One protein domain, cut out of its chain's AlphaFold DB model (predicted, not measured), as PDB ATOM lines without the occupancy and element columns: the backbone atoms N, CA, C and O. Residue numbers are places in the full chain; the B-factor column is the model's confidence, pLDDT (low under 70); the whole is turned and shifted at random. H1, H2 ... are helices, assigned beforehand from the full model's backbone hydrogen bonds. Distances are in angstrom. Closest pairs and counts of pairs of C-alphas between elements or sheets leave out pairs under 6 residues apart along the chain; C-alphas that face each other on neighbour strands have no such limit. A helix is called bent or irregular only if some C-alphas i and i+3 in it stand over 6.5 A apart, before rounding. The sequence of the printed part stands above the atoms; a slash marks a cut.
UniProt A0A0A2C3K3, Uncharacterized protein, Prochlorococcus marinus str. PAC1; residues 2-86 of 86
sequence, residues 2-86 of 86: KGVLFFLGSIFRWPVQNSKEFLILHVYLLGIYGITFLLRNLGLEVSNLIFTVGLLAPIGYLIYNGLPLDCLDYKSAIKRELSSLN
ATOM      1  N   LYS A   2     -23.269  33.849 -33.283       70.00
ATOM      2  CA  LYS A   2     -22.763  32.456 -33.237       70.00
ATOM      3  C   LYS A   2     -21.454  32.278 -32.445       70.00
ATOM      4  O   LYS A   2     -21.376  31.367 -31.636       70.00
ATOM      5  N   GLY A   3     -20.476  33.173 -32.621       70.56
ATOM      6  CA  GLY A   3     -19.206  33.112 -31.879       70.56
ATOM      7  C   GLY A   3     -19.362  33.291 -30.363       70.56
ATOM      8  O   GLY A   3     -18.737  32.573 -29.597       70.56
ATOM      9  N   VAL A   4     -20.261  34.181 -29.925       74.88
ATOM     10  CA  VAL A   4     -20.547  34.409 -28.495       74.88
ATOM     11  C   VAL A   4     -21.197  33.178 -27.861       74.88
ATOM     12  O   VAL A   4     -20.784  32.753 -26.789       74.88
ATOM     13  N   LEU A   5     -22.173  32.567 -28.541       77.62
ATOM     14  CA  LEU A   5     -22.816  31.332 -28.075       77.62
ATOM     15  C   LEU A   5     -21.842  30.148 -28.039       77.62
ATOM     16  O   LEU A   5     -21.909  29.343 -27.115       77.62
ATOM     17  N   PHE A   6     -20.930  30.059 -29.012       77.06
ATOM     18  CA  PHE A   6     -19.854  29.068 -29.004       77.06
ATOM     19  C   PHE A   6     -18.946  29.263 -27.788       77.06
ATOM     20  O   PHE A   6     -18.761  28.328 -27.021       77.06
ATOM     21  N   PHE A   7     -18.478  30.489 -27.549       77.69
ATOM     22  CA  PHE A   7     -17.623  30.810 -26.409       77.69
ATOM     23  C   PHE A   7     -18.297  30.510 -25.060       77.69
ATOM     24  O   PHE A   7     -17.708  29.849 -24.209       77.69
ATOM     25  N   LEU A   8     -19.558  30.919 -24.887       79.31
ATOM     26  CA  LEU A   8     -20.360  30.582 -23.704       79.31
ATOM     27  C   LEU A   8     -20.501  29.066 -23.531       79.31
ATOM     28  O   LEU A   8     -20.271  28.549 -22.442       79.31
ATOM     29  N   GLY A   9     -20.835  28.345 -24.602       81.12
ATOM     30  CA  GLY A   9     -20.925  26.886 -24.583       81.12
ATOM     31  C   GLY A   9     -19.608  26.215 -24.188       81.12
ATOM     32  O   GLY A   9     -19.619  25.278 -23.391       81.12
ATOM     33  N   SER A  10     -18.476  26.717 -24.686       78.56
ATOM     34  CA  SER A  10     -17.141  26.247 -24.310       78.56
ATOM     35  C   SER A  10     -16.849  26.501 -22.831       78.56
ATOM     36  O   SER A  10     -16.406  25.578 -22.157       78.56
ATOM     37  N   ILE A  11     -17.175  27.685 -22.293       80.00
ATOM     38  CA  ILE A  11     -17.017  27.985 -20.857       80.00
ATOM     39  C   ILE A  11     -17.799  26.985 -20.000       80.00
ATOM     40  O   ILE A  11     -17.261  26.472 -19.025       80.00
ATOM     41  N   PHE A  12     -19.048  26.678 -20.360       83.31
ATOM     42  CA  PHE A  12     -19.867  25.741 -19.584       83.31
ATOM     43  C   PHE A  12     -19.404  24.282 -19.694       83.31
ATOM     44  O   PHE A  12     -19.592  23.517 -18.750       83.31
ATOM     45  N   ARG A  13     -18.796  23.874 -20.817       84.25
ATOM     46  CA  ARG A  13     -18.275  22.505 -21.005       84.25
ATOM     47  C   ARG A  13     -16.890  22.295 -20.407       84.25
ATOM     48  O   ARG A  13     -16.565  21.171 -20.022       84.25
ATOM     49  N   TRP A  14     -16.086  23.349 -20.314       80.50
ATOM     50  CA  TRP A  14     -14.693  23.265 -19.886       80.50
ATOM     51  C   TRP A  14     -14.475  22.609 -18.507       80.50
ATOM     52  O   TRP A  14     -13.584  21.763 -18.419       80.50
ATOM     53  N   PRO A  15     -15.304  22.865 -17.467       83.75
ATOM     54  CA  PRO A  15     -15.175  22.193 -16.172       83.75
ATOM     55  C   PRO A  15     -15.291  20.669 -16.265       83.75
ATOM     56  O   PRO A  15     -14.669  19.954 -15.485       83.75
ATOM     57  N   VAL A  16     -16.101  20.174 -17.206       84.75
ATOM     58  CA  VAL A  16     -16.368  18.742 -17.391       84.75
ATOM     59  C   VAL A  16     -15.317  18.103 -18.298       84.75
ATOM     60  O   VAL A  16     -14.879  16.991 -18.025       84.75
ATOM     61  N   GLN A  17     -14.891  18.798 -19.356       83.56
ATOM     62  CA  GLN A  17     -13.905  18.279 -20.307       83.56
ATOM     63  C   GLN A  17     -12.479  18.276 -19.739       83.56
ATOM     64  O   GLN A  17     -11.788  17.272 -19.868       83.56
ATOM     65  N   ASN A  18     -12.053  19.363 -19.085       83.00
ATOM     66  CA  ASN A  18     -10.687  19.542 -18.573       83.00
ATOM     67  C   ASN A  18     -10.702  20.117 -17.147       83.00
ATOM     68  O   ASN A  18     -10.218  21.219 -16.877       83.00
ATOM     69  N   SER A  19     -11.245  19.341 -16.208       85.88
ATOM     70  CA  SER A  19     -11.437  19.745 -14.807       85.88
ATOM     71  C   SER A  19     -10.152  20.194 -14.100       85.88
ATOM     72  O   SER A  19     -10.174  21.160 -13.338       85.88
ATOM     73  N   LYS A  20      -9.016  19.534 -14.362       88.50
ATOM     74  CA  LYS A  20      -7.720  19.886 -13.757       88.50
ATOM     75  C   LYS A  20      -7.256  21.282 -14.170       88.50
ATOM     76  O   LYS A  20      -6.926  22.088 -13.307       88.50
ATOM     77  N   GLU A  21      -7.250  21.571 -15.469       85.25
ATOM     78  CA  GLU A  21      -6.831  22.874 -16.006       85.25
ATOM     79  C   GLU A  21      -7.768  23.989 -15.544       85.25
ATOM     80  O   GLU A  21      -7.312  25.052 -15.122       85.25
ATOM     81  N   PHE A  22      -9.075  23.707 -15.541       87.50
ATOM     82  CA  PHE A  22     -10.085  24.608 -15.006       87.50
ATOM     83  C   PHE A  22      -9.792  24.967 -13.542       87.50
ATOM     84  O   PHE A  22      -9.733  26.148 -13.198       87.50
ATOM     85  N   LEU A  23      -9.551  23.972 -12.681       89.94
ATOM     86  CA  LEU A  23      -9.241  24.205 -11.268       89.94
ATOM     87  C   LEU A  23      -7.927  24.966 -11.077       89.94
ATOM     88  O   LEU A  23      -7.885  25.884 -10.262       89.94
ATOM     89  N   ILE A  24      -6.880  24.640 -11.841       90.38
ATOM     90  CA  ILE A  24      -5.591  25.347 -11.780       90.38
ATOM     91  C   ILE A  24      -5.779  26.835 -12.093       90.38
ATOM     92  O   ILE A  24      -5.294  27.677 -11.338       90.38
ATOM     93  N   LEU A  25      -6.528  27.172 -13.152       88.81
ATOM     94  CA  LEU A  25      -6.815  28.566 -13.494       88.81
ATOM     95  C   LEU A  25      -7.570  29.279 -12.364       88.81
ATOM     96  O   LEU A  25      -7.230  30.405 -12.010       88.81
ATOM     97  N   HIS A  26      -8.580  28.636 -11.775       89.06
ATOM     98  CA  HIS A  26      -9.387  29.260 -10.722       89.06
ATOM     99  C   HIS A  26      -8.598  29.460  -9.427       89.06
ATOM    100  O   HIS A  26      -8.709  30.515  -8.806       89.06
ATOM    101  N   VAL A  27      -7.760  28.494  -9.043       94.19
ATOM    102  CA  VAL A  27      -6.849  28.630  -7.897       94.19
ATOM    103  C   VAL A  27      -5.836  29.747  -8.145       94.19
ATOM    104  O   VAL A  27      -5.591  30.557  -7.253       94.19
ATOM    105  N   TYR A  28      -5.295  29.845  -9.361       93.12
ATOM    106  CA  TYR A  28      -4.398  30.932  -9.748       93.12
ATOM    107  C   TYR A  28      -5.072  32.308  -9.619       93.12
ATOM    108  O   TYR A  28      -4.528  33.201  -8.967       93.12
ATOM    109  N   LEU A  29      -6.279  32.470 -10.172       91.50
ATOM    110  CA  LEU A  29      -7.047  33.715 -10.078       91.50
ATOM    111  C   LEU A  29      -7.380  34.077  -8.627       91.50
ATOM    112  O   LEU A  29      -7.269  35.242  -8.241       91.50
ATOM    113  N   LEU A  30      -7.735  33.083  -7.809       94.19
ATOM    114  CA  LEU A  30      -7.983  33.268  -6.381       94.19
ATOM    115  C   LEU A  30      -6.713  33.736  -5.658       94.19
ATOM    116  O   LEU A  30      -6.782  34.646  -4.835       94.19
ATOM    117  N   GLY A  31      -5.550  33.185  -6.013       94.12
ATOM    118  CA  GLY A  31      -4.250  33.621  -5.503       94.12
ATOM    119  C   GLY A  31      -3.941  35.082  -5.842       94.12
ATOM    120  O   GLY A  31      -3.637  35.866  -4.942       94.12
ATOM    121  N   ILE A  32      -4.083  35.481  -7.112       93.94
ATOM    122  CA  ILE A  32      -3.882  36.876  -7.544       93.94
ATOM    123  C   ILE A  32      -4.842  37.819  -6.817       93.94
ATOM    124  O   ILE A  32      -4.420  38.867  -6.322       93.94
ATOM    125  N   TYR A  33      -6.118  37.447  -6.703       92.75
ATOM    126  CA  TYR A  33      -7.108  38.237  -5.979       92.75
ATOM    127  C   TYR A  33      -6.757  38.378  -4.492       92.75
ATOM    128  O   TYR A  33      -6.785  39.487  -3.963       92.75
ATOM    129  N   GLY A  34      -6.357  37.287  -3.832       93.81
ATOM    130  CA  GLY A  34      -5.941  37.296  -2.428       93.81
ATOM    131  C   GLY A  34      -4.729  38.196  -2.179       93.81
ATOM    132  O   GLY A  34      -4.757  39.029  -1.274       93.81
ATOM    133  N   ILE A  35      -3.697  38.097  -3.022       92.56
ATOM    134  CA  ILE A  35      -2.507  38.960  -2.946       92.56
ATOM    135  C   ILE A  35      -2.896  40.426  -3.159       92.56
ATOM    136  O   ILE A  35      -2.511  41.293  -2.377       92.56
ATOM    137  N   THR A  36      -3.703  40.706  -4.184       92.94
ATOM    138  CA  THR A  36      -4.173  42.064  -4.496       92.94
ATOM    139  C   THR A  36      -4.959  42.661  -3.328       92.94
ATOM    140  O   THR A  36      -4.736  43.813  -2.958       92.94
ATOM    141  N   PHE A  37      -5.850  41.877  -2.717       92.69
ATOM    142  CA  PHE A  37      -6.645  42.291  -1.565       92.69
ATOM    143  C   PHE A  37      -5.765  42.635  -0.357       92.69
ATOM    144  O   PHE A  37      -5.947  43.689   0.253       92.69
ATOM    145  N   LEU A  38      -4.771  41.797  -0.047       93.50
ATOM    146  CA  LEU A  38      -3.826  42.055   1.042       93.50
ATOM    147  C   LEU A  38      -3.003  43.325   0.797       93.50
ATOM    148  O   LEU A  38      -2.917  44.177   1.678       93.50
ATOM    149  N   LEU A  39      -2.449  43.491  -0.406       92.12
ATOM    150  CA  LEU A  39      -1.664  44.675  -0.768       92.12
ATOM    151  C   LEU A  39      -2.488  45.960  -0.684       92.12
ATOM    152  O   LEU A  39      -1.997  46.985  -0.215       92.12
ATOM    153  N   ARG A  40      -3.753  45.895  -1.103       90.94
ATOM    154  CA  ARG A  40      -4.674  47.027  -1.025       90.94
ATOM    155  C   ARG A  40      -5.021  47.380   0.423       90.94
ATOM    156  O   ARG A  40      -5.053  48.560   0.750       90.94
ATOM    157  N   ASN A  41      -5.198  46.387   1.296       91.38
ATOM    158  CA  ASN A  41      -5.377  46.619   2.735       91.38
ATOM    159  C   ASN A  41      -4.129  47.212   3.407       91.38
ATOM    160  O   ASN A  41      -4.260  47.971   4.361       91.38
ATOM    161  N   LEU A  42      -2.933  46.903   2.903       92.75
ATOM    162  CA  LEU A  42      -1.672  47.495   3.363       92.75
ATOM    163  C   LEU A  42      -1.422  48.909   2.802       92.75
ATOM    164  O   LEU A  42      -0.395  49.507   3.110       92.75
ATOM    165  N   GLY A  43      -2.331  49.448   1.980       89.31
ATOM    166  CA  GLY A  43      -2.193  50.778   1.380       89.31
ATOM    167  C   GLY A  43      -1.171  50.852   0.243       89.31
ATOM    168  O   GLY A  43      -0.734  51.940  -0.118       89.31
ATOM    169  N   LEU A  44      -0.774  49.713  -0.335       88.56
ATOM    170  CA  LEU A  44       0.197  49.673  -1.425       88.56
ATOM    171  C   LEU A  44      -0.496  49.909  -2.774       88.56
ATOM    172  O   LEU A  44      -1.276  49.082  -3.263       88.56
ATOM    173  N   GLU A  45      -0.152  51.019  -3.425       84.94
ATOM    174  CA  GLU A  45      -0.700  51.419  -4.731       84.94
ATOM    175  C   GLU A  45      -0.324  50.453  -5.873       84.94
ATOM    176  O   GLU A  45      -1.003  50.385  -6.898       84.94
ATOM    177  N   VAL A  46       0.706  49.624  -5.671       88.94
ATOM    178  CA  VAL A  46       1.165  48.595  -6.625       88.94
ATOM    179  C   VAL A  46       0.146  47.451  -6.788       88.94
ATOM    180  O   VAL A  46       0.233  46.671  -7.736       88.94
ATOM    181  N   SER A  47      -0.859  47.362  -5.911       87.19
ATOM    182  CA  SER A  47      -1.923  46.348  -5.974       87.19
ATOM    183  C   SER A  47      -2.621  46.291  -7.339       87.19
ATOM    184  O   SER A  47      -2.820  45.202  -7.874       87.19
ATOM    185  N   ASN A  48      -2.912  47.442  -7.952       88.44
ATOM    186  CA  ASN A  48      -3.544  47.493  -9.274       88.44
ATOM    187  C   ASN A  48      -2.633  46.920 -10.369       88.44
ATOM    188  O   ASN A  48      -3.100  46.168 -11.221       88.44
ATOM    189  N   LEU A  49      -1.330  47.219 -10.317       90.06
ATOM    190  CA  LEU A  49      -0.356  46.685 -11.270       90.06
ATOM    191  C   LEU A  49      -0.246  45.161 -11.145       90.06
ATOM    192  O   LEU A  49      -0.272  44.461 -12.154       90.06
ATOM    193  N   ILE A  50      -0.169  44.645  -9.917       89.69
ATOM    194  CA  ILE A  50      -0.093  43.202  -9.651       89.69
ATOM    195  C   ILE A  50      -1.356  42.490 -10.134       89.69
ATOM    196  O   ILE A  50      -1.255  41.432 -10.752       89.69
ATOM    197  N   PHE A  51      -2.528  43.090  -9.932       90.38
ATOM    198  CA  PHE A  51      -3.776  42.559 -10.466       90.38
ATOM    199  C   PHE A  51      -3.763  42.498 -11.997       90.38
ATOM    200  O   PHE A  51      -4.042  41.450 -12.576       90.38
ATOM    201  N   THR A  52      -3.396  43.596 -12.667       90.25
ATOM    202  CA  THR A  52      -3.371  43.660 -14.136       90.25
ATOM    203  C   THR A  52      -2.353  42.692 -14.735       90.25
ATOM    204  O   THR A  52      -2.686  41.937 -15.647       90.25
ATOM    205  N   VAL A  53      -1.125  42.667 -14.211       92.06
ATOM    206  CA  VAL A  53      -0.070  41.765 -14.689       92.06
ATOM    207  C   VAL A  53      -0.428  40.312 -14.392       92.06
ATOM    208  O   VAL A  53      -0.280  39.469 -15.269       92.06
ATOM    209  N   GLY A  54      -0.962  40.015 -13.205       90.38
ATOM    210  CA  GLY A  54      -1.413  38.673 -12.840       90.38
ATOM    211  C   GLY A  54      -2.523  38.147 -13.750       90.38
ATOM    212  O   GLY A  54      -2.531  36.973 -14.097       90.38
ATOM    213  N   LEU A  55      -3.435  39.007 -14.207       89.38
ATOM    214  CA  LEU A  55      -4.513  38.603 -15.114       89.38
ATOM    215  C   LEU A  55      -4.011  38.410 -16.559       89.38
ATOM    216  O   LEU A  55      -4.457  37.502 -17.257       89.38
ATOM    217  N   LEU A  56      -3.052  39.228 -17.004       89.19
ATOM    218  CA  LEU A  56      -2.499  39.166 -18.363       89.19
ATOM    219  C   LEU A  56      -1.386  38.122 -18.537       89.19
ATOM    220  O   LEU A  56      -1.175  37.640 -19.650       89.19
ATOM    221  N   ALA A  57      -0.683  37.748 -17.466       87.88
ATOM    222  CA  ALA A  57       0.450  36.826 -17.520       87.88
ATOM    223  C   ALA A  57       0.116  35.454 -18.142       87.88
ATOM    224  O   ALA A  57       0.887  35.012 -18.996       87.88
ATOM    225  N   PRO A  58      -1.017  34.792 -17.827       83.94
ATOM    226  CA  PRO A  58      -1.387  33.531 -18.473       83.94
ATOM    227  C   PRO A  58      -1.587  33.681 -19.984       83.94
ATOM    228  O   PRO A  58      -1.167  32.821 -20.754       83.94
ATOM    229  N   ILE A  59      -2.182  34.794 -20.421       82.25
ATOM    230  CA  ILE A  59      -2.412  35.081 -21.842       82.25
ATOM    231  C   ILE A  59      -1.067  35.280 -22.548       82.25
ATOM    232  O   ILE A  59      -0.816  34.657 -23.576       82.25
ATOM    233  N   GLY A  60      -0.176  36.088 -21.966       83.50
ATOM    234  CA  GLY A  60       1.173  36.301 -22.494       83.50
ATOM    235  C   GLY A  60       1.997  35.013 -22.559       83.50
ATOM    236  O   GLY A  60       2.657  34.759 -23.563       83.50
ATOM    237  N   TYR A  61       1.907  34.165 -21.533       84.38
ATOM    238  CA  TYR A  61       2.575  32.862 -21.494       84.38
ATOM    239  C   TYR A  61       2.080  31.920 -22.598       84.38
ATOM    240  O   TYR A  61       2.879  31.247 -23.249       84.38
ATOM    241  N   LEU A  62       0.770  31.886 -22.850       80.25
ATOM    242  CA  LEU A  62       0.208  31.086 -23.936       80.25
ATOM    243  C   LEU A  62       0.653  31.610 -25.308       80.25
ATOM    244  O   LEU A  62       1.069  30.816 -26.147       80.25
ATOM    245  N   ILE A  63       0.639  32.931 -25.519       81.44
ATOM    246  CA  ILE A  63       1.146  33.552 -26.754       81.44
ATOM    247  C   ILE A  63       2.625  33.200 -26.968       81.44
ATOM    248  O   ILE A  63       3.002  32.804 -28.069       81.44
ATOM    249  N   TYR A  64       3.453  33.278 -25.919       81.19
ATOM    250  CA  TYR A  64       4.874  32.922 -25.983       81.19
ATOM    251  C   TYR A  64       5.098  31.460 -26.395       81.19
ATOM    252  O   TYR A  64       5.969  31.178 -27.213       81.19
ATOM    253  N   ASN A  65       4.272  30.537 -25.899       80.00
ATOM    254  CA  ASN A  65       4.332  29.117 -26.261       80.00
ATOM    255  C   ASN A  65       3.730  28.797 -27.642       80.00
ATOM    256  O   ASN A  65       3.526  27.630 -27.972       80.00
ATOM    257  N   GLY A  66       3.455  29.815 -28.460       73.12
ATOM    258  CA  GLY A  66       2.997  29.638 -29.831       73.12
ATOM    259  C   GLY A  66       1.493  29.433 -29.960       73.12
ATOM    260  O   GLY A  66       1.057  28.825 -30.937       73.12
ATOM    261  N   LEU A  67       0.686  29.928 -29.008       67.69
ATOM    262  CA  LEU A  67      -0.765  29.960 -29.178       67.69
ATOM    263  C   LEU A  67      -1.086  30.771 -30.451       67.69
ATOM    264  O   LEU A  67      -0.808  31.973 -30.491       67.69
ATOM    265  N   PRO A  68      -1.648  30.144 -31.501       63.28
ATOM    266  CA  PRO A  68      -1.919  30.842 -32.747       63.28
ATOM    267  C   PRO A  68      -2.976  31.905 -32.472       63.28
ATOM    268  O   PRO A  68      -4.029  31.585 -31.927       63.28
ATOM    269  N   LEU A  69      -2.730  33.156 -32.863       60.28
ATOM    270  CA  LEU A  69      -3.690  34.260 -32.700       60.28
ATOM    271  C   LEU A  69      -5.061  33.949 -33.348       60.28
ATOM    272  O   LEU A  69      -6.078  34.512 -32.948       60.28
ATOM    273  N   ASP A  70      -5.104  32.970 -34.258       56.69
ATOM    274  CA  ASP A  70      -6.308  32.401 -34.873       56.69
ATOM    275  C   ASP A  70      -7.233  31.637 -33.910       56.69
ATOM    276  O   ASP A  70      -8.354  31.296 -34.280       56.69
ATOM    277  N   CYS A  71      -6.838  31.377 -32.659       60.16
ATOM    278  CA  CYS A  71      -7.767  30.835 -31.658       60.16
ATOM    279  C   CYS A  71      -8.839  31.846 -31.199       60.16
ATOM    280  O   CYS A  71      -9.826  31.444 -30.583       60.16
ATOM    281  N   LEU A  72      -8.692  33.126 -31.561       58.38
ATOM    282  CA  LEU A  72      -9.751  34.136 -31.464       58.38
ATOM    283  C   LEU A  72     -10.755  34.054 -32.631       58.38
ATOM    284  O   LEU A  72     -11.865  34.579 -32.517       58.38
ATOM    285  N   ASP A  73     -10.410  33.380 -33.736       70.88
ATOM    286  CA  ASP A  73     -11.344  33.120 -34.831       70.88
ATOM    287  C   ASP A  73     -12.190  31.877 -34.532       70.88
ATOM    288  O   ASP A  73     -11.783  30.720 -34.693       70.88
ATOM    289  N   TYR A  74     -13.436  32.125 -34.128       72.44
ATOM    290  CA  TYR A  74     -14.389  31.070 -33.790       72.44
ATOM    291  C   TYR A  74     -14.646  30.091 -34.955       72.44
ATOM    292  O   TYR A  74     -15.022  28.946 -34.708       72.44
ATOM    293  N   LYS A  75     -14.455  30.496 -36.222       73.06
ATOM    294  CA  LYS A  75     -14.627  29.593 -37.376       73.06
ATOM    295  C   LYS A  75     -13.533  28.532 -37.420       73.06
ATOM    296  O   LYS A  75     -13.832  27.353 -37.612       73.06
ATOM    297  N   SER A  76     -12.290  28.946 -37.208       72.94
ATOM    298  CA  SER A  76     -11.131  28.059 -37.144       72.94
ATOM    299  C   SER A  76     -11.207  27.118 -35.936       72.94
ATOM    300  O   SER A  76     -10.941  25.922 -36.071       72.94
ATOM    301  N   ALA A  77     -11.684  27.612 -34.787       70.00
ATOM    302  CA  ALA A  77     -11.925  26.792 -33.598       70.00
ATOM    303  C   ALA A  77     -12.978  25.690 -33.835       70.00
ATOM    304  O   ALA A  77     -12.719  24.523 -33.540       70.00
ATOM    305  N   ILE A  78     -14.125  26.031 -34.436       72.75
ATOM    306  CA  ILE A  78     -15.183  25.058 -34.765       72.75
ATOM    307  C   ILE A  78     -14.678  24.011 -35.764       72.75
ATOM    308  O   ILE A  78     -14.932  22.821 -35.590       72.75
ATOM    309  N   LYS A  79     -13.946  24.436 -36.805       77.62
ATOM    310  CA  LYS A  79     -13.388  23.522 -37.813       77.62
ATOM    311  C   LYS A  79     -12.430  22.504 -37.185       77.62
ATOM    312  O   LYS A  79     -12.452  21.341 -37.576       77.62
ATOM    313  N   ARG A  80     -11.617  22.925 -36.209       71.88
ATOM    314  CA  ARG A  80     -10.693  22.044 -35.483       71.88
ATOM    315  C   ARG A  80     -11.429  21.009 -34.631       71.88
ATOM    316  O   ARG A  80     -11.080  19.838 -34.714       71.88
ATOM    317  N   GLU A  81     -12.453  21.411 -33.876       70.94
ATOM    318  CA  GLU A  81     -13.243  20.454 -33.081       70.94
ATOM    319  C   GLU A  81     -13.981  19.436 -33.961       70.94
ATOM    320  O   GLU A  81     -13.975  18.243 -33.663       70.94
ATOM    321  N   LEU A  82     -14.556  19.875 -35.086       75.25
ATOM    322  CA  LEU A  82     -15.197  18.963 -36.040       75.25
ATOM    323  C   LEU A  82     -14.198  18.002 -36.693       75.25
ATOM    324  O   LEU A  82     -14.524  16.839 -36.905       75.25
ATOM    325  N   SER A  83     -12.986  18.469 -37.000       71.44
ATOM    326  CA  SER A  83     -11.932  17.626 -37.571       71.44
ATOM    327  C   SER A  83     -11.385  16.596 -36.587       71.44
ATOM    328  O   SER A  83     -10.837  15.605 -37.042       71.44
ATOM    329  N   SER A  84     -11.482  16.823 -35.272       64.25
ATOM    330  CA  SER A  84     -11.061  15.839 -34.262       64.25
ATOM    331  C   SER A  84     -12.107  14.761 -33.962       64.25
ATOM    332  O   SER A  84     -11.808  13.810 -33.248       64.25
ATOM    333  N   LEU A  85     -13.337  14.932 -34.455       61.59
ATOM    334  CA  LEU A  85     -14.449  13.989 -34.281       61.59
ATOM    335  C   LEU A  85     -14.594  12.998 -35.452       61.59
ATOM    336  O   LEU A  85     -15.367  12.050 -35.328       61.59
ATOM    337  N   ASN A  86     -13.882  13.231 -36.559       45.44
ATOM    338  CA  ASN A  86     -13.802  12.369 -37.746       45.44
ATOM    339  C   ASN A  86     -12.469  11.619 -37.764       45.44
ATOM    340  O   ASN A  86     -12.465  10.462 -38.233       45.44
TER     341      ASN A  86
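This is residues 2 to 86 of the 86 residues of an uncharacterized protein of Prochlorococcus marinus str. PAC1 (UniProt A0A0A2C3K3). A long helical hairpin of H2 and H3 makes most of the length, and at its open end H1 turns off from H2 at about a right angle while H4 and H5 follow from the end of H3. The frame is loosely built: its contacts are few outside the hairpin, and residues 79 to 86, with the last part of H5, stick out at the end away from the hairpin's turn. The printed part has 85 residues with five named helices, in the order H1, H2, H3, H4, H5, and no named strand; the class is all helix. It is loose, with a radius of gyration of the C-alphas of 16.6 A, and it is a rod spanning 55 by 25 by 24 A.

H1, residues 2 to 17, has a kink of 30 degrees near residue 11 and is only just irregular, with C-alphas 12 and 15 being 6.8 A apart. H2, residues 19 to 41, is about perpendicular to H1 at 82 degrees. They only just touch, and only at the corner by their link, with 3 pairs of C-alphas within 8 A; the closest C-alphas are those of Pro 15 and Phe 22, 5.8 A apart. H3, residues 47 to 64, forms a helical hairpin with H2, at a shallow tilt of 27 degrees, opposite ways. These two touch with 14 pairs of C-alphas within 8 A, H3 with residues 47 to 55 alone; the closest C-alphas are those of Thr 36 and Ser 47, 5.1 A apart. H3 has a kink of 38 degrees near residue 58 and is only just irregular, with C-alphas 55 and 58 being 6.8 A apart. H4, residues 69 to 72, touches no helix; it is close to H3 but not clearly touching, the closest C-alphas being those of Ile 63 and Leu 69, 7.7 A apart. H5, residues 74 to 83, only just touches H1, with 3 pairs of C-alphas within 8 A, and H1 does so with residues 3 to 6 alone. Their closest C-alphas are those of Gly 3 and Tyr 74, 5.6 A apart, and they run the same way at a steep tilt of 50 degrees. H1 and H3 are apart, and so are H2 and H5. Every O i to N i+4 pair is within hydrogen-bond range in H2 and H5, against 10 of 12 in H1 and 12 of 14 in H3; H4 is too short for such a pair.

H1 begins at C-alpha 2, (-22.763, 32.456, -33.237), and is 21.1 A long from first to last C-alpha. H2 measures 32.7 A and ends at C-alpha 41, (-5.377, 46.619, 2.735). H3 measures 25.0 A. H5 ends at C-alpha 83, (-11.932, 17.626, -37.571).

The two C-alphas farthest apart are those of Gly 43 and Asn 86, at 56.0 A. The printed part has no cut, and its four links between helices are tight. The mean pLDDT of the printed part is 81.7; residues 67 to 72 and 84 to 86 are under 70.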